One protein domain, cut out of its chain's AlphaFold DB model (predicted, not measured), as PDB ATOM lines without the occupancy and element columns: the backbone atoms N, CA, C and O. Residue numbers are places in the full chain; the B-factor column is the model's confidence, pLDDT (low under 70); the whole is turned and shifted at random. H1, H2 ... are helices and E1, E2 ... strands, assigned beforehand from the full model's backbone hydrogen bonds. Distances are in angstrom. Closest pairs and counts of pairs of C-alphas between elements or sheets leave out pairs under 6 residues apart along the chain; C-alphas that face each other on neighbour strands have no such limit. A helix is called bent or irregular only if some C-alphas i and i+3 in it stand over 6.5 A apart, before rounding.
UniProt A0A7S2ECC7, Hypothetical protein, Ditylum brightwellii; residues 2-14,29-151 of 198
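What this domain is: This is residues 2 to 14 and 29 to 151 of the 198 residues of the protein "Hypothetical protein" of Ditylum brightwellii (UniProt A0A7S2ECC7). A long helical hairpin, H2 and H3a, has a small head at one end, where H1, H3b and the strand hairpin E1 and E2 gather. The printed part has 136 residues, mostly helix, in order H1 H2 H3 E1 E2. It is extended, with radius of gyration of the C-alphas 23.3 A and spans of 75 by 31 by 22 A.

How they stand to each other: Look first at E1, residues 136 to 141, and E2, residues 145 to 150, antiparallel, with N 137 and O 149 2.8 A apart. H3, residues 83 to 132, assigned as one helix by its hydrogen bonds, is bent: C-alphas 114 and 117 are 7.3 A apart, and arms H3a and H3b stand at 56 degrees, a steep tilt. The closest C-alphas of H3b and E1, Ala 125 and Ala 136, are 4.8 A apart. H2, residues 32 to 78, touches H3a at a shallow tilt of 24 degrees, opposite ways, closest at C-alphas Asp 76 and Ile 86, 6.2 A. H1, residues 2 to 13, touches H2's residues 35 to 43 alone, closest at C-alphas Ile 5 and Val 39, 6.4 A. Every O i to N i+4 pair is within hydrogen-bond range in H1, H2 and H3b, and 26 of 28 in H3a.

Where its parts are: Find C-alpha 32 at (132.868, 134.799, 212.016); H2 runs 68.4 A to C-alpha 78 at (189.960, 172.374, 214.405).

The domain as a whole: Residues 15 to 28 are not printed, a 7.5 A gap between C-alphas 14 and 29. Residues 140 to 151 are among those under pLDDT 70.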
ATOM      1  N   GLU A   2     140.985 147.669 215.299       64.56
ATOM      2  CA  GLU A   2     140.063 146.511 215.233       64.56
ATOM      3  C   GLU A   2     138.601 146.855 214.885       64.56
ATOM      4  O   GLU A   2     138.028 146.253 213.981       64.56
ATOM      5  N   ASP A   3     138.003 147.860 215.541       67.56
ATOM      6  CA  ASP A   3     136.620 148.282 215.253       67.56
ATOM      7  C   ASP A   3     136.437 148.814 213.820       67.56
ATOM      8  O   ASP A   3     135.367 148.656 213.238       67.56
ATOM      9  N   TYR A   4     137.466 149.448 213.245       68.12
ATOM     10  CA  TYR A   4     137.437 149.913 211.856       68.12
ATOM     11  C   TYR A   4     137.464 148.714 210.906       68.12
ATOM     12  O   TYR A   4     136.532 148.583 210.116       68.12
ATOM     13  N   ILE A   5     138.427 147.803 211.092       69.00
ATOM     14  CA  ILE A   5     138.620 146.592 210.276       69.00
ATOM     15  C   ILE A   5     137.346 145.728 210.277       69.00
ATOM     16  O   ILE A   5     136.859 145.311 209.225       69.00
ATOM     17  N   LYS A   6     136.730 145.514 211.451       69.81
ATOM     18  CA  LYS A   6     135.464 144.763 211.570       69.81
ATOM     19  C   LYS A   6     134.316 145.423 210.803       69.81
ATOM     20  O   LYS A   6     133.495 144.727 210.209       69.81
ATOM     21  N   ILE A   7     134.245 146.756 210.783       72.25
ATOM     22  CA  ILE A   7     133.222 147.488 210.024       72.25
ATOM     23  C   ILE A   7     133.482 147.404 208.512       72.25
ATOM     24  O   ILE A   7     132.515 147.284 207.756       72.25
ATOM     25  N   THR A   8     134.735 147.487 208.048       68.50
ATOM     26  CA  THR A   8     135.075 147.353 206.620       68.50
ATOM     27  C   THR A   8     134.786 145.944 206.121       68.50
ATOM     28  O   THR A   8     134.040 145.794 205.154       68.50
ATOM     29  N   LEU A   9     135.263 144.916 206.825       68.94
ATOM     30  CA  LEU A   9     135.007 143.513 206.482       68.94
ATOM     31  C   LEU A   9     133.518 143.167 206.549       68.94
ATOM     32  O   LEU A   9     132.996 142.529 205.640       68.94
ATOM     33  N   GLY A  10     132.805 143.650 207.570       67.44
ATOM     34  CA  GLY A  10     131.360 143.460 207.688       67.44
ATOM     35  C   GLY A  10     130.566 144.090 206.538       67.44
ATOM     36  O   GLY A  10     129.528 143.562 206.167       67.44
ATOM     37  N   LYS A  11     131.048 145.178 205.927       71.94
ATOM     38  CA  LYS A  11     130.441 145.744 204.706       71.94
ATOM     39  C   LYS A  11     130.831 144.993 203.438       71.94
ATOM     40  O   LYS A  11     130.048 144.967 202.499       71.94
ATOM     41  N   LEU A  12     132.042 144.442 203.394       68.19
ATOM     42  CA  LEU A  12     132.567 143.733 202.228       68.19
ATOM     43  C   LEU A  12     131.987 142.311 202.110       68.19
ATOM     44  O   LEU A  12     131.831 141.798 201.004       68.19
ATOM     45  N   PHE A  13     131.666 141.686 203.249       67.19
ATOM     46  CA  PHE A  13     131.252 140.281 203.341       67.19
ATOM     47  C   PHE A  13     129.917 140.042 204.066       67.19
ATOM     48  O   PHE A  13     129.431 138.912 204.053       67.19
ATOM     49  N   GLY A  14     129.322 141.058 204.699       54.06
ATOM     50  CA  GLY A  14     128.046 140.928 205.407       54.06
ATOM     51  C   GLY A  14     126.839 140.866 204.470       54.06
ATOM     52  O   GLY A  14     126.812 141.502 203.420       54.06
ATOM     53  N   SER A  29     130.677 133.813 201.810       59.34
ATOM     54  CA  SER A  29     130.402 134.181 203.193       59.34
ATOM     55  C   SER A  29     131.601 133.719 204.015       59.34
ATOM     56  O   SER A  29     131.770 132.514 204.219       59.34
ATOM     57  N   ILE A  30     132.454 134.656 204.411       65.81
ATOM     58  CA  ILE A  30     133.497 134.397 205.401       65.81
ATOM     59  C   ILE A  30     132.772 134.181 206.725       65.81
ATOM     60  O   ILE A  30     131.876 134.954 207.070       65.81
ATOM     61  N   ASN A  31     133.079 133.092 207.422       75.81
ATOM     62  CA  ASN A  31     132.456 132.842 208.716       75.81
ATOM     63  C   ASN A  31     133.076 133.744 209.804       75.81
ATOM     64  O   ASN A  31     134.166 134.279 209.623       75.81
ATOM     65  N   ASP A  32     132.396 133.911 210.939       73.94
ATOM     66  CA  ASP A  32     132.868 134.799 212.016       73.94
ATOM     67  C   ASP A  32     134.279 134.442 212.534       73.94
ATOM     68  O   ASP A  32     135.019 135.332 212.939       73.94
ATOM     69  N   GLU A  33     134.668 133.159 212.513       78.31
ATOM     70  CA  GLU A  33     135.994 132.684 212.947       78.31
ATOM     71  C   GLU A  33     137.080 133.081 211.933       78.31
ATOM     72  O   GLU A  33     138.090 133.658 212.318       78.31
ATOM     73  N   GLU A  34     136.827 132.896 210.635       75.75
ATOM     74  CA  GLU A  34     137.706 133.364 209.551       75.75
ATOM     75  C   GLU A  34     137.810 134.901 209.523       75.75
ATOM     76  O   GLU A  34     138.862 135.455 209.212       75.75
ATOM     77  N   MET A  35     136.736 135.615 209.878       76.44
ATOM     78  CA  MET A  35     136.764 137.073 209.998       76.44
ATOM     79  C   MET A  35     137.621 137.527 211.184       76.44
ATOM     80  O   MET A  35     138.366 138.497 211.059       76.44
ATOM     81  N   GLU A  36     137.532 136.848 212.329       78.94
ATOM     82  CA  GLU A  36     138.375 137.138 213.494       78.94
ATOM     83  C   GLU A  36     139.858 136.866 213.183       78.94
ATOM     84  O   GLU A  36     140.707 137.679 213.550       78.94
ATOM     85  N   ASP A  37     140.161 135.796 212.438       82.19
ATOM     86  CA  ASP A  37     141.520 135.471 211.985       82.19
ATOM     87  C   ASP A  37     142.090 136.566 211.066       82.19
ATOM     88  O   ASP A  37     143.195 137.055 211.310       82.19
ATOM     89  N   ILE A  38     141.314 137.033 210.076       78.50
ATOM     90  CA  ILE A  38     141.708 138.149 209.198       78.50
ATOM     91  C   ILE A  38     141.934 139.429 210.014       78.50
ATOM     92  O   ILE A  38     142.941 140.110 209.830       78.50
ATOM     93  N   VAL A  39     141.030 139.764 210.943       81.00
ATOM     94  CA  VAL A  39     141.172 140.958 211.798       81.00
ATOM     95  C   VAL A  39     142.447 140.882 212.634       81.00
ATOM     96  O   VAL A  39     143.172 141.876 212.742       81.00
ATOM     97  N   GLN A  40     142.729 139.722 213.229       86.75
ATOM     98  CA  GLN A  40     143.917 139.521 214.050       86.75
ATOM     99  C   GLN A  40     145.194 139.624 213.211       86.75
ATOM    100  O   GLN A  40     146.159 140.250 213.649       86.75
ATOM    101  N   GLU A  41     145.209 139.043 212.013       84.94
ATOM    102  CA  GLU A  41     146.353 139.087 211.102       84.94
ATOM    103  C   GLU A  41     146.634 140.508 210.607       84.94
ATOM    104  O   GLU A  41     147.760 140.987 210.760       84.94
ATOM    105  N   VAL A  42     145.609 141.231 210.146       80.69
ATOM    106  CA  VAL A  42     145.721 142.651 209.768       80.69
ATOM    107  C   VAL A  42     146.242 143.481 210.939       80.69
ATOM    108  O   VAL A  42     147.147 144.295 210.766       80.69
ATOM    109  N   THR A  43     145.709 143.265 212.144       83.06
ATOM    110  CA  THR A  43     146.133 144.009 213.340       83.06
ATOM    111  C   THR A  43     147.601 143.741 213.661       83.06
ATOM    112  O   THR A  43     148.359 144.688 213.855       83.06
ATOM    113  N   ASN A  44     148.034 142.478 213.644       88.38
ATOM    114  CA  ASN A  44     149.424 142.108 213.916       88.38
ATOM    115  C   ASN A  44     150.391 142.694 212.874       88.38
ATOM    116  O   ASN A  44     151.452 143.208 213.235       88.38
ATOM    117  N   GLN A  45     150.038 142.625 211.587       87.69
ATOM    118  CA  GLN A  45     150.863 143.181 210.512       87.69
ATOM    119  C   GLN A  45     150.938 144.710 210.599       87.69
ATOM    120  O   GLN A  45     152.024 145.280 210.483       87.69
ATOM    121  N   LEU A  46     149.812 145.375 210.879       83.94
ATOM    122  CA  LEU A  46     149.752 146.825 211.055       83.94
ATOM    123  C   LEU A  46     150.578 147.279 212.263       83.94
ATOM    124  O   LEU A  46     151.365 148.215 212.145       83.94
ATOM    125  N   GLU A  47     150.451 146.603 213.407       86.19
ATOM    126  CA  GLU A  47     151.260 146.886 214.596       86.19
ATOM    127  C   GLU A  47     152.754 146.719 214.313       86.19
ATOM    128  O   GLU A  47     153.543 147.596 214.665       86.19
ATOM    129  N   SER A  48     153.146 145.634 213.637       89.56
ATOM    130  CA  SER A  48     154.545 145.389 213.277       89.56
ATOM    131  C   SER A  48     155.093 146.480 212.357       89.56
ATOM    132  O   SER A  48     156.172 147.009 212.617       89.56
ATOM    133  N   LYS A  49     154.347 146.854 211.309       86.62
ATOM    134  CA  LYS A  49     154.763 147.862 210.322       86.62
ATOM    135  C   LYS A  49     154.856 149.258 210.938       86.62
ATOM    136  O   LYS A  49     155.830 149.969 210.712       86.62
ATOM    137  N   ILE A  50     153.885 149.638 211.773       85.44
ATOM    138  CA  ILE A  50     153.922 150.901 212.521       85.44
ATOM    139  C   ILE A  50     155.116 150.916 213.478       85.44
ATOM    140  O   ILE A  50     155.823 151.919 213.560       85.44
ATOM    141  N   HIS A  51     155.362 149.816 214.194       88.12
ATOM    142  CA  HIS A  51     156.482 149.728 215.126       88.12
ATOM    143  C   HIS A  51     157.834 149.857 214.419       88.12
ATOM    144  O   HIS A  51     158.699 150.586 214.899       88.12
ATOM    145  N   GLU A  52     157.999 149.199 213.270       90.56
ATOM    146  CA  GLU A  52     159.194 149.319 212.433       90.56
ATOM    147  C   GLU A  52     159.397 150.760 211.956       90.56
ATOM    148  O   GLU A  52     160.472 151.311 212.153       90.56
ATOM    149  N   LYS A  53     158.346 151.433 211.472       85.25
ATOM    150  CA  LYS A  53     158.432 152.845 211.061       85.25
ATOM    151  C   LYS A  53     158.804 153.790 212.195       85.25
ATOM    152  O   LYS A  53     159.620 154.684 211.996       85.25
ATOM    153  N   PHE A  54     158.218 153.603 213.378       85.69
ATOM    154  CA  PHE A  54     158.598 154.383 214.557       85.69
ATOM    155  C   PHE A  54     160.056 154.160 214.930       85.69
ATOM    156  O   PHE A  54     160.735 155.105 215.318       85.69
ATOM    157  N   LYS A  55     160.526 152.915 214.829       89.88
ATOM    158  CA  LYS A  55     161.908 152.574 215.131       89.88
ATOM    159  C   LYS A  55     162.867 153.192 214.116       89.88
ATOM    160  O   LYS A  55     163.796 153.865 214.537       89.88
ATOM    161  N   ASP A  56     162.617 153.021 212.823       89.69
ATOM    162  CA  ASP A  56     163.469 153.558 211.760       89.69
ATOM    163  C   ASP A  56     163.560 155.087 211.830       89.69
ATOM    164  O   ASP A  56     164.637 155.658 211.669       89.69
ATOM    165  N   GLU A  57     162.442 155.763 212.105       87.75
ATOM    166  CA  GLU A  57     162.426 157.219 212.239       87.75
ATOM    167  C   GLU A  57     163.128 157.681 213.524       87.75
ATOM    168  O   GLU A  57     163.857 158.670 213.496       87.75
ATOM    169  N   ALA A  58     162.971 156.951 214.633       85.12
ATOM    170  CA  ALA A  58     163.707 157.229 215.864       85.12
ATOM    171  C   ALA A  58     165.219 157.023 215.687       85.12
ATOM    172  O   ALA A  58     165.990 157.882 216.107       85.12
ATOM    173  N   ASP A  59     165.636 155.932 215.039       87.38
ATOM    174  CA  ASP A  59     167.041 155.638 214.741       87.38
ATOM    175  C   ASP A  59     167.625 156.738 213.830       87.38
ATOM    176  O   ASP A  59     168.683 157.289 214.127       87.38
ATOM    177  N   ARG A  60     166.885 157.167 212.795       91.19
ATOM    178  CA  ARG A  60     167.275 158.281 211.912       91.19
ATOM    179  C   ARG A  60     167.473 159.594 212.674       91.19
ATOM    180  O   ARG A  60     168.437 160.310 212.415       91.19
ATOM    181  N   ILE A  61     166.542 159.928 213.566       87.56
ATOM    182  CA  ILE A  61     166.604 161.140 214.388       87.56
ATOM    183  C   ILE A  61     167.815 161.076 215.334       87.56
ATOM    184  O   ILE A  61     168.528 162.064 215.482       87.56
ATOM    185  N   VAL A  62     168.081 159.921 215.953       89.00
ATOM    186  CA  VAL A  62     169.259 159.731 216.816       89.00
ATOM    187  C   VAL A  62     170.548 159.951 216.029       89.00
ATOM    188  O   VAL A  62     171.370 160.754 216.465       89.00
ATOM    189  N   ASP A  63     170.694 159.317 214.864       91.88
ATOM    190  CA  ASP A  63     171.881 159.459 214.014       91.88
ATOM    191  C   ASP A  63     172.116 160.928 213.605       91.88
ATOM    192  O   ASP A  63     173.234 161.432 213.704       91.88
ATOM    193  N   GLU A  64     171.057 161.644 213.204       90.75
ATOM    194  CA  GLU A  64     171.118 163.066 212.827       90.75
ATOM    195  C   GLU A  64     171.616 163.946 213.985       90.75
ATOM    196  O   GLU A  64     172.439 164.844 213.798       90.75
ATOM    197  N   LYS A  65     171.147 163.675 215.207       88.44
ATOM    198  CA  LYS A  65     171.540 164.438 216.397       88.44
ATOM    199  C   LYS A  65     172.925 164.081 216.922       88.44
ATOM    200  O   LYS A  65     173.616 164.957 217.444       88.44
ATOM    201  N   GLU A  66     173.343 162.825 216.794       91.88
ATOM    202  CA  GLU A  66     174.725 162.432 217.077       91.88
ATOM    203  C   GLU A  66     175.695 163.123 216.112       91.88
ATOM    204  O   GLU A  66     176.731 163.627 216.550       91.88
ATOM    205  N   GLU A  67     175.341 163.228 214.827       92.56
ATOM    206  CA  GLU A  67     176.137 163.955 213.832       92.56
ATOM    207  C   GLU A  67     176.240 165.457 214.159       92.56
ATOM    208  O   GLU A  67     177.342 166.001 214.095       92.56
ATOM    209  N   GLU A  68     175.158 166.108 214.615       90.38
ATOM    210  CA  GLU A  68     175.175 167.520 215.062       90.38
ATOM    211  C   GLU A  68     176.174 167.744 216.216       90.38
ATOM    212  O   GLU A  68     176.936 168.713 216.212       90.38
ATOM    213  N   ILE A  69     176.226 166.833 217.195       90.56
ATOM    214  CA  ILE A  69     177.182 166.926 218.312       90.56
ATOM    215  C   ILE A  69     178.617 166.701 217.822       90.56
ATOM    216  O   ILE A  69     179.532 167.425 218.225       90.56
ATOM    217  N   LEU A  70     178.834 165.705 216.958       91.94
ATOM    218  CA  LEU A  70     180.155 165.396 216.407       91.94
ATOM    219  C   LEU A  70     180.701 166.527 215.532       91.94
ATOM    220  O   LEU A  70     181.905 166.787 215.571       91.94
ATOM    221  N   GLU A  71     179.841 167.212 214.775       92.56
ATOM    222  CA  GLU A  71     180.213 168.386 213.984       92.56
ATOM    223  C   GLU A  71     180.760 169.492 214.891       92.56
ATOM    224  O   GLU A  71     181.862 169.982 214.648       92.56
ATOM    225  N   VAL A  72     180.074 169.804 215.996       89.75
ATOM    226  CA  VAL A  72     180.514 170.830 216.960       89.75
ATOM    227  C   VAL A  72     181.860 170.472 217.590       89.75
ATOM    228  O   VAL A  72     182.762 171.307 217.633       89.75
ATOM    229  N   VAL A  73     182.035 169.220 218.029       91.12
ATOM    230  CA  VAL A  73     183.325 168.753 218.567       91.12
ATOM    231  C   VAL A  73     184.430 168.908 217.524       91.12
ATOM    232  O   VAL A  73     185.508 169.415 217.835       91.12
ATOM    233  N   GLY A  74     184.167 168.494 216.283       90.69
ATOM    234  CA  GLY A  74     185.129 168.585 215.190       90.69
ATOM    235  C   GLY A  74     185.516 170.027 214.852       90.69
ATOM    236  O   GLY A  74     186.700 170.309 214.649       90.69
ATOM    237  N   GLU A  75     184.550 170.947 214.813       91.31
ATOM    238  CA  GLU A  75     184.796 172.377 214.595       91.31
ATOM    239  C   GLU A  75     185.665 172.976 215.707       91.31
ATOM    240  O   GLU A  75     186.681 173.620 215.427       91.31
ATOM    241  N   ASP A  76     185.334 172.690 216.966       91.62
ATOM    242  CA  ASP A  76     186.058 173.198 218.128       91.62
ATOM    243  C   ASP A  76     187.499 172.664 218.215       91.62
ATOM    244  O   ASP A  76     188.436 173.405 218.549       91.62
ATOM    245  N   GLU A  77     187.705 171.384 217.889       90.94
ATOM    246  CA  GLU A  77     189.036 170.780 217.802       90.94
ATOM    247  C   GLU A  77     189.883 171.438 216.703       90.94
ATOM    248  O   GLU A  77     191.062 171.747 216.923       90.94
ATOM    249  N   VAL A  78     189.292 171.699 215.532       94.12
ATOM    250  CA  VAL A  78     189.960 172.374 214.405       94.12
ATOM    251  C   VAL A  78     190.333 173.815 214.755       94.12
ATOM    252  O   VAL A  78     191.429 174.269 214.404       94.12
ATOM    253  N   ASP A  79     189.479 174.512 215.501       92.19
ATOM    254  CA  ASP A  79     189.727 175.870 215.990       92.19
ATOM    255  C   ASP A  79     190.738 175.923 217.152       92.19
ATOM    256  O   ASP A  79     191.177 177.004 217.573       92.19
ATOM    257  N   GLY A  80     191.185 174.762 217.643       91.19
ATOM    258  CA  GLY A  80     192.160 174.651 218.723       91.19
ATOM    259  C   GLY A  80     191.601 175.119 220.066       91.19
ATOM    260  O   GLY A  80     192.351 175.653 220.899       91.19
ATOM    261  N   MET A  81     190.289 174.955 220.269       91.19
ATOM    262  CA  MET A  81     189.641 175.137 221.563       91.19
ATOM    263  C   MET A  81     190.296 174.222 222.607       91.19
ATOM    264  O   MET A  81     190.885 173.186 222.311       91.19
ATOM    265  N   LYS A  82     190.229 174.628 223.876       92.38
ATOM    266  CA  LYS A  82     190.679 173.775 224.985       92.38
ATOM    267  C   LYS A  82     189.563 172.815 225.358       92.38
ATOM    268  O   LYS A  82     188.435 173.276 225.465       92.38
ATOM    269  N   ASP A  83     189.905 171.593 225.746       89.38
ATOM    270  CA  ASP A  83     188.965 170.524 226.117       89.38
ATOM    271  C   ASP A  83     187.844 170.993 227.065       89.38
ATOM    272  O   ASP A  83     186.676 170.730 226.829       89.38
ATOM    273  N   ASN A  84     188.167 171.792 228.092       89.25
ATOM    274  CA  ASN A  84     187.173 172.316 229.050       89.25
ATOM    275  C   ASN A  84     186.157 173.317 228.457       89.25
ATOM    276  O   ASN A  84     185.188 173.673 229.133       89.25
ATOM    277  N   ASN A  85     186.458 173.909 227.302       88.88
ATOM    278  CA  ASN A  85     185.527 174.760 226.566       88.88
ATOM    279  C   ASN A  85     184.689 173.900 225.620       88.88
ATOM    280  O   ASN A  85     183.476 174.025 225.682       88.88
ATOM    281  N   ILE A  86     185.316 172.958 224.905       86.38
ATOM    282  CA  ILE A  86     184.616 171.972 224.064       86.38
ATOM    283  C   ILE A  86     183.561 171.223 224.888       86.38
ATOM    284  O   ILE A  86     182.405 171.150 224.506       86.38
ATOM    285  N   GLU A  87     183.912 170.758 226.091       90.06
ATOM    286  CA  GLU A  87     182.976 170.073 226.995       90.06
ATOM    287  C   GLU A  87     181.754 170.937 227.353       90.06
ATOM    288  O   GLU A  87     180.650 170.426 227.527       90.06
ATOM    289  N   LYS A  88     181.930 172.258 227.474       90.62
ATOM    290  CA  LYS A  88     180.812 173.165 227.762       90.62
ATOM    291  C   LYS A  88     179.955 173.409 226.535       90.62
ATOM    292  O   LYS A  88     178.738 173.428 226.679       90.62
ATOM    293  N   ASP A  89     180.586 173.593 225.384       87.19
ATOM    294  CA  ASP A  89     179.897 173.850 224.126       87.19
ATOM    295  C   ASP A  89     179.082 172.605 223.726       87.19
ATOM    296  O   ASP A  89     177.879 172.712 223.483       87.19
ATOM    297  N   VAL A  90     179.655 171.402 223.866       90.44
ATOM    298  CA  VAL A  90     178.940 170.118 223.750       90.44
ATOM    299  C   VAL A  90     177.769 170.031 224.725       90.44
ATOM    300  O   VAL A  90     176.661 169.726 224.305       90.44
ATOM    301  N   ALA A  91     177.956 170.345 226.011       90.06
ATOM    302  CA  ALA A  91     176.864 170.268 226.987       90.06
ATOM    303  C   ALA A  91     175.708 171.247 226.685       90.06
ATOM    304  O   ALA A  91     174.548 170.974 227.016       90.06
ATOM    305  N   GLU A  92     175.998 172.405 226.086       91.44
ATOM    306  CA  GLU A  92     174.972 173.345 225.623       91.44
ATOM    307  C   GLU A  92     174.215 172.799 224.403       91.44
ATOM    308  O   GLU A  92     172.983 172.896 224.362       91.44
ATOM    309  N   VAL A  93     174.927 172.174 223.464       90.62
ATOM    310  CA  VAL A  93     174.352 171.535 222.271       90.62
ATOM    311  C   VAL A  93     173.517 170.316 222.647       90.62
ATOM    312  O   VAL A  93     172.356 170.258 222.262       90.62
ATOM    313  N   GLU A  94     174.023 169.412 223.488       88.38
ATOM    314  CA  GLU A  94     173.290 168.242 223.995       88.38
ATOM    315  C   GLU A  94     171.947 168.638 224.612       88.38
ATOM    316  O   GLU A  94     170.923 167.987 224.400       88.38
ATOM    317  N   LYS A  95     171.916 169.740 225.369       92.12
ATOM    318  CA  LYS A  95     170.672 170.220 225.967       92.12
ATOM    319  C   LYS A  95     169.658 170.648 224.904       92.12
ATOM    320  O   LYS A  95     168.476 170.345 225.057       92.12
ATOM    321  N   LYS A  96     170.107 171.367 223.873       89.88
ATOM    322  CA  LYS A  96     169.256 171.789 222.756       89.88
ATOM    323  C   LYS A  96     168.789 170.577 221.947       89.88
ATOM    324  O   LYS A  96     167.598 170.448 221.708       89.88
ATOM    325  N   VAL A  97     169.696 169.652 221.647       88.62
ATOM    326  CA  VAL A  97     169.407 168.379 220.980       88.62
ATOM    327  C   VAL A  97     168.320 167.599 221.719       88.62
ATOM    328  O   VAL A  97     167.396 167.113 221.090       88.62
ATOM    329  N   ILE A  98     168.351 167.520 223.054       89.00
ATOM    330  CA  ILE A  98     167.299 166.836 223.833       89.00
ATOM    331  C   ILE A  98     165.925 167.511 223.699       89.00
ATOM    332  O   ILE A  98     164.900 166.832 223.805       89.00
ATOM    333  N   GLU A  99     165.881 168.835 223.560       88.94
ATOM    334  CA  GLU A  99     164.634 169.562 223.304       88.94
ATOM    335  C   GLU A  99     164.150 169.279 221.872       88.94
ATOM    336  O   GLU A  99     163.018 168.828 221.713       88.94
ATOM    337  N   ASP A 100     165.038 169.396 220.879       86.38
ATOM    338  CA  ASP A 100     164.752 169.127 219.464       86.38
ATOM    339  C   ASP A 100     164.294 167.664 219.236       86.38
ATOM    340  O   ASP A 100     163.316 167.424 218.533       86.38
ATOM    341  N   LEU A 101     164.918 166.685 219.907       86.00
ATOM    342  CA  LEU A 101     164.551 165.260 219.853       86.00
ATOM    343  C   LEU A 101     163.090 165.012 220.233       86.00
ATOM    344  O   LEU A 101     162.443 164.138 219.667       86.00
ATOM    345  N   LYS A 102     162.567 165.735 221.228       86.69
ATOM    346  CA  LYS A 102     161.182 165.533 221.677       86.69
ATOM    347  C   LYS A 102     160.193 166.044 220.648       86.69
ATOM    348  O   LYS A 102     159.245 165.333 220.337       86.69
ATOM    349  N   ASP A 103     160.448 167.239 220.130       89.25
ATOM    350  CA  ASP A 103     159.590 167.859 219.127       89.25
ATOM    351  C   ASP A 103     159.605 167.029 217.828       89.25
ATOM    352  O   ASP A 103     158.556 166.774 217.244       89.25
ATOM    353  N   GLU A 104     160.767 166.509 217.418       85.56
ATOM    354  CA  GLU A 104     160.885 165.658 216.227       85.56
ATOM    355  C   GLU A 104     160.207 164.290 216.390       85.56
ATOM    356  O   GLU A 104     159.606 163.794 215.435       85.56
ATOM    357  N   ILE A 105     160.250 163.690 217.585       82.00
ATOM    358  CA  ILE A 105     159.505 162.457 217.884       82.00
ATOM    359  C   ILE A 105     157.993 162.706 217.819       82.00
ATOM    360  O   ILE A 105     157.265 161.875 217.269       82.00
ATOM    361  N   ASP A 106     157.513 163.831 218.351       86.31
ATOM    362  CA  ASP A 106     156.093 164.189 218.298       86.31
ATOM    363  C   ASP A 106     155.645 164.442 216.842       86.31
ATOM    364  O   ASP A 106     154.637 163.885 216.398       86.31
ATOM    365  N   ASP A 107     156.440 165.170 216.050       86.94
ATOM    366  CA  ASP A 107     156.190 165.391 214.618       86.94
ATOM    367  C   ASP A 107     156.204 164.078 213.812       86.94
ATOM    368  O   ASP A 107     155.408 163.889 212.883       86.94
ATOM    369  N   ALA A 108     157.113 163.156 214.138       82.75
ATOM    370  CA  ALA A 108     157.163 161.823 213.543       82.75
ATOM    371  C   ALA A 108     155.902 161.015 213.878       82.75
ATOM    372  O   ALA A 108     155.324 160.377 212.992       82.75
ATOM    373  N   ALA A 109     155.436 161.083 215.126       81.62
ATOM    374  CA  ALA A 109     154.214 160.421 215.557       81.62
ATOM    375  C   ALA A 109     152.980 160.951 214.813       81.62
ATOM    376  O   ALA A 109     152.186 160.144 214.326       81.62
ATOM    377  N   GLU A 110     152.847 162.271 214.646       87.12
ATOM    378  CA  GLU A 110     151.744 162.870 213.880       87.12
ATOM    379  C   GLU A 110     151.756 162.431 212.407       87.12
ATOM    380  O   GLU A 110     150.709 162.113 211.831       87.12
ATOM    381  N   LYS A 111     152.941 162.369 211.781       84.44
ATOM    382  CA  LYS A 111     153.080 161.883 210.399       84.44
ATOM    383  C   LYS A 111     152.650 160.428 210.273       84.44
ATOM    384  O   LYS A 111     151.878 160.113 209.368       84.44
ATOM    385  N   ILE A 112     153.115 159.560 211.174       82.31
ATOM    386  CA  ILE A 112     152.731 158.145 211.175       82.31
ATOM    387  C   ILE A 112     151.220 158.026 211.385       82.31
ATOM    388  O   ILE A 112     150.556 157.383 210.576       82.31
ATOM    389  N   GLU A 113     150.650 158.718 212.378       82.50
ATOM    390  CA  GLU A 113     149.206 158.716 212.649       82.50
ATOM    391  C   GLU A 113     148.383 159.102 211.413       82.50
ATOM    392  O   GLU A 113     147.380 158.454 211.104       82.50
ATOM    393  N   SER A 114     148.830 160.110 210.661       83.19
ATOM    394  CA  SER A 114     148.133 160.561 209.454       83.19
ATOM    395  C   SER A 114     148.075 159.508 208.337       83.19
ATOM    396  O   SER A 114     147.149 159.544 207.524       83.19
ATOM    397  N   HIS A 115     149.012 158.554 208.318       80.56
ATOM    398  CA  HIS A 115     149.123 157.509 207.296       80.56
ATOM    399  C   HIS A 115     148.608 156.134 207.760       80.56
ATOM    400  O   HIS A 115     148.391 155.259 206.923       80.56
ATOM    401  N   ILE A 116     148.325 155.944 209.059       81.06
ATOM    402  CA  ILE A 116     147.863 154.656 209.621       81.06
ATOM    403  C   ILE A 116     146.660 154.085 208.865       81.06
ATOM    404  O   ILE A 116     146.605 152.885 208.627       81.06
ATOM    405  N   ASN A 117     145.688 154.920 208.489       78.44
ATOM    406  CA  ASN A 117     144.476 154.435 207.820       78.44
ATOM    407  C   ASN A 117     144.739 153.959 206.384       78.44
ATOM    408  O   ASN A 117     144.049 153.065 205.905       78.44
ATOM    409  N   GLU A 118     145.704 154.567 205.695       80.94
ATOM    410  CA  GLU A 118     146.106 154.147 204.350       80.94
ATOM    411  C   GLU A 118     146.847 152.815 204.417       80.94
ATOM    412  O   GLU A 118     146.489 151.877 203.712       80.94
ATOM    413  N   GLU A 119     147.779 152.683 205.360       81.06
ATOM    414  CA  GLU A 119     148.492 151.426 205.583       81.06
ATOM    415  C   GLU A 119     147.580 150.299 206.052       81.06
ATOM    416  O   GLU A 119     147.743 149.165 205.611       81.06
ATOM    417  N   ALA A 120     146.609 150.599 206.919       78.44
ATOM    418  CA  ALA A 120     145.612 149.627 207.341       78.44
ATOM    419  C   ALA A 120     144.815 149.110 206.139       78.44
ATOM    420  O   ALA A 120     144.637 147.907 206.016       78.44
ATOM    421  N   ALA A 121     144.397 149.987 205.222       79.44
ATOM    422  CA  ALA A 121     143.658 149.576 204.033       79.44
ATOM    423  C   ALA A 121     144.506 148.742 203.056       79.44
ATOM    424  O   ALA A 121     143.995 147.787 202.477       79.44
ATOM    425  N   GLU A 122     145.788 149.074 202.879       84.19
ATOM    426  CA  GLU A 122     146.715 148.270 202.069       84.19
ATOM    427  C   GLU A 122     146.907 146.864 202.651       84.19
ATOM    428  O   GLU A 122     146.816 145.881 201.919       84.19
ATOM    429  N   ILE A 123     147.118 146.763 203.967       85.12
ATOM    430  CA  ILE A 123     147.270 145.477 204.661       85.12
ATOM    431  C   ILE A 123     145.955 144.693 204.627       85.12
ATOM    432  O   ILE A 123     145.964 143.495 204.368       85.12
ATOM    433  N   GLU A 124     144.811 145.351 204.853       77.75
ATOM    434  CA  GLU A 124     143.494 144.717 204.729       77.75
ATOM    435  C   GLU A 124     143.312 144.106 203.333       77.75
ATOM    436  O   GLU A 124     142.883 142.959 203.226       77.75
ATOM    437  N   ALA A 125     143.671 144.828 202.268       81.88
ATOM    438  CA  ALA A 125     143.595 144.322 200.901       81.88
ATOM    439  C   ALA A 125     144.476 143.080 200.677       81.88
ATOM    440  O   ALA A 125     143.998 142.083 200.131       81.88
ATOM    441  N   GLU A 126     145.732 143.124 201.132       83.31
ATOM    442  CA  GLU A 126     146.694 142.022 201.006       83.31
ATOM    443  C   GLU A 126     146.224 140.765 201.753       83.31
ATOM    444  O   GLU A 126     146.173 139.678 201.176       83.31
ATOM    445  N   VAL A 127     145.790 140.913 203.010       83.44
ATOM    446  CA  VAL A 127     145.320 139.787 203.834       83.44
ATOM    447  C   VAL A 127     144.015 139.202 203.285       83.44
ATOM    448  O   VAL A 127     143.836 137.982 203.278       83.44
ATOM    449  N   ILE A 128     143.099 140.039 202.777       79.69
ATOM    450  CA  ILE A 128     141.878 139.559 202.113       79.69
ATOM    451  C   ILE A 128     142.233 138.739 200.869       79.69
ATOM    452  O   ILE A 128     141.633 137.680 200.660       79.69
ATOM    453  N   GLU A 129     143.187 139.186 200.052       82.56
ATOM    454  CA  GLU A 129     143.628 138.435 198.874       82.56
ATOM    455  C   GLU A 129     144.270 137.098 199.263       82.56
ATOM    456  O   GLU A 129     143.949 136.077 198.653       82.56
ATOM    457  N   GLU A 130     145.086 137.061 200.319       80.38
ATOM    458  CA  GLU A 130     145.715 135.831 200.810       80.38
ATOM    459  C   GLU A 130     144.690 134.799 201.310       80.38
ATOM    460  O   GLU A 130     144.751 133.625 200.932       80.38
ATOM    461  N   HIS A 131     143.713 135.229 202.115       75.56
ATOM    462  CA  HIS A 131     142.719 134.326 202.713       75.56
ATOM    463  C   HIS A 131     141.599 133.930 201.750       75.56
ATOM    464  O   HIS A 131     141.106 132.801 201.793       75.56
ATOM    465  N   THR A 132     141.173 134.837 200.869       72.62
ATOM    466  CA  THR A 132     139.995 134.618 200.010       72.62
ATOM    467  C   THR A 132     140.341 134.322 198.553       72.62
ATOM    468  O   THR A 132     139.476 133.862 197.800       72.62
ATOM    469  N   GLY A 133     141.581 134.587 198.131       74.00
ATOM    470  CA  GLY A 133     142.014 134.519 196.735       74.00
ATOM    471  C   GLY A 133     141.385 135.588 195.836       74.00
ATOM    472  O   GLY A 133     141.485 135.481 194.612       74.00
ATOM    473  N   LYS A 134     140.687 136.576 196.408       74.12
ATOM    474  CA  LYS A 134     140.049 137.669 195.670       74.12
ATOM    475  C   LYS A 134     140.905 138.918 195.750       74.12
ATOM    476  O   LYS A 134     141.304 139.316 196.835       74.12
ATOM    477  N   ASN A 135     141.111 139.567 194.612       74.38
ATOM    478  CA  ASN A 135     141.859 140.809 194.590       74.38
ATOM    479  C   ASN A 135     141.011 141.938 195.203       74.38
ATOM    480  O   ASN A 135     139.961 142.301 194.664       74.38
ATOM    481  N   ALA A 136     141.439 142.438 196.358       73.44
ATOM    482  CA  ALA A 136     140.863 143.609 196.996       73.44
ATOM    483  C   ALA A 136     141.733 144.823 196.661       73.44
ATOM    484  O   ALA A 136     142.950 144.788 196.813       73.44
ATOM    485  N   VAL A 137     141.111 145.906 196.205       76.00
ATOM    486  CA  VAL A 137     141.809 147.122 195.790       76.00
ATOM    487  C   VAL A 137     141.398 148.279 196.687       76.00
ATOM    488  O   VAL A 137     140.218 148.496 196.973       76.00
ATOM    489  N   VAL A 138     142.393 149.053 197.114       74.62
ATOM    490  CA  VAL A 138     142.196 150.281 197.882       74.62
ATOM    491  C   VAL A 138     141.769 151.406 196.938       74.62
ATOM    492  O   VAL A 138     142.524 151.829 196.062       74.62
ATOM    493  N   VAL A 139     140.560 151.935 197.127       71.38
ATOM    494  CA  VAL A 139     140.002 153.024 196.318       71.38
ATOM    495  C   VAL A 139     139.844 154.280 197.172       71.38
ATOM    496  O   VAL A 139     139.044 154.348 198.111       71.38
ATOM    497  N   SER A 140     140.587 155.334 196.823       66.00
ATOM    498  CA  SER A 140     140.414 156.644 197.450       66.00
ATOM    499  C   SER A 140     139.159 157.315 196.889       66.00
ATOM    500  O   SER A 140     139.145 157.821 195.761       66.00
ATOM    501  N   SER A 141     138.082 157.369 197.666       53.72
ATOM    502  CA  SER A 141     136.937 158.196 197.288       53.72
ATOM    503  C   SER A 141     137.284 159.666 197.550       53.72
ATOM    504  O   SER A 141     137.819 160.005 198.606       53.72
ATOM    505  N   GLY A 142     136.995 160.564 196.596       45.38
ATOM    506  CA  GLY A 142     137.443 161.974 196.574       45.38
ATOM    507  C   GLY A 142     137.023 162.877 197.752       45.38
ATOM    508  O   GLY A 142     137.147 164.096 197.666       45.38
ATOM    509  N   LYS A 143     136.502 162.301 198.839       53.69
ATOM    510  CA  LYS A 143     136.220 162.929 200.134       53.69
ATOM    511  C   LYS A 143     137.252 162.580 201.223       53.69
ATOM    512  O   LYS A 143     137.012 162.913 202.377       53.69
ATOM    513  N   GLY A 144     138.363 161.927 200.871       54.47
ATOM    514  CA  GLY A 144     139.380 161.487 201.838       54.47
ATOM    515  C   GLY A 144     138.981 160.227 202.609       54.47
ATOM    516  O   GLY A 144     139.554 159.930 203.648       54.47
ATOM    517  N   THR A 145     137.974 159.501 202.122       55.81
ATOM    518  CA  THR A 145     137.545 158.214 202.673       55.81
ATOM    519  C   THR A 145     138.130 157.085 201.832       55.81
ATOM    520  O   THR A 145     137.900 157.033 200.619       55.81
ATOM    521  N   ILE A 146     138.880 156.198 202.478       62.28
ATOM    522  CA  ILE A 146     139.465 155.001 201.874       62.28
ATOM    523  C   ILE A 146     138.425 153.877 201.937       62.28
ATOM    524  O   ILE A 146     137.774 153.701 202.969       62.28
ATOM    525  N   GLN A 147     138.199 153.195 200.815       66.69
ATOM    526  CA  GLN A 147     137.270 152.070 200.694       66.69
ATOM    527  C   GLN A 147     137.977 150.894 200.024       66.69
ATOM    528  O   GLN A 147     138.846 151.105 199.182       66.69
ATOM    529  N   LEU A 148     137.590 149.678 200.399       69.06
ATOM    530  CA  LEU A 148     138.010 148.454 199.728       69.06
ATOM    531  C   LEU A 148     136.943 148.059 198.712       69.06
ATOM    532  O   LEU A 148     135.758 148.007 199.046       69.06
ATOM    533  N   GLU A 149     137.368 147.778 197.488       67.88
ATOM    534  CA  GLU A 149     136.526 147.205 196.442       67.88
ATOM    535  C   GLU A 149     137.137 145.870 196.013       67.88
ATOM    536  O   GLU A 149     138.340 145.780 195.781       67.88
ATOM    537  N   ILE A 150     136.324 144.816 195.932       68.12
ATOM    538  CA  ILE A 150     136.772 143.543 195.363       68.12
ATOM    539  C   ILE A 150     136.685 143.679 193.845       68.12
ATOM    540  O   ILE A 150     135.589 143.864 193.311       68.12
ATOM    541  N   GLU A 151     137.814 143.572 193.144       65.44
ATOM    542  CA  GLU A 151     137.779 143.435 191.692       65.44
ATOM    543  C   GLU A 151     137.213 142.053 191.355       65.44
ATOM    544  O   GLU A 151     137.831 141.011 191.595       65.44
TER     545      GLU A 151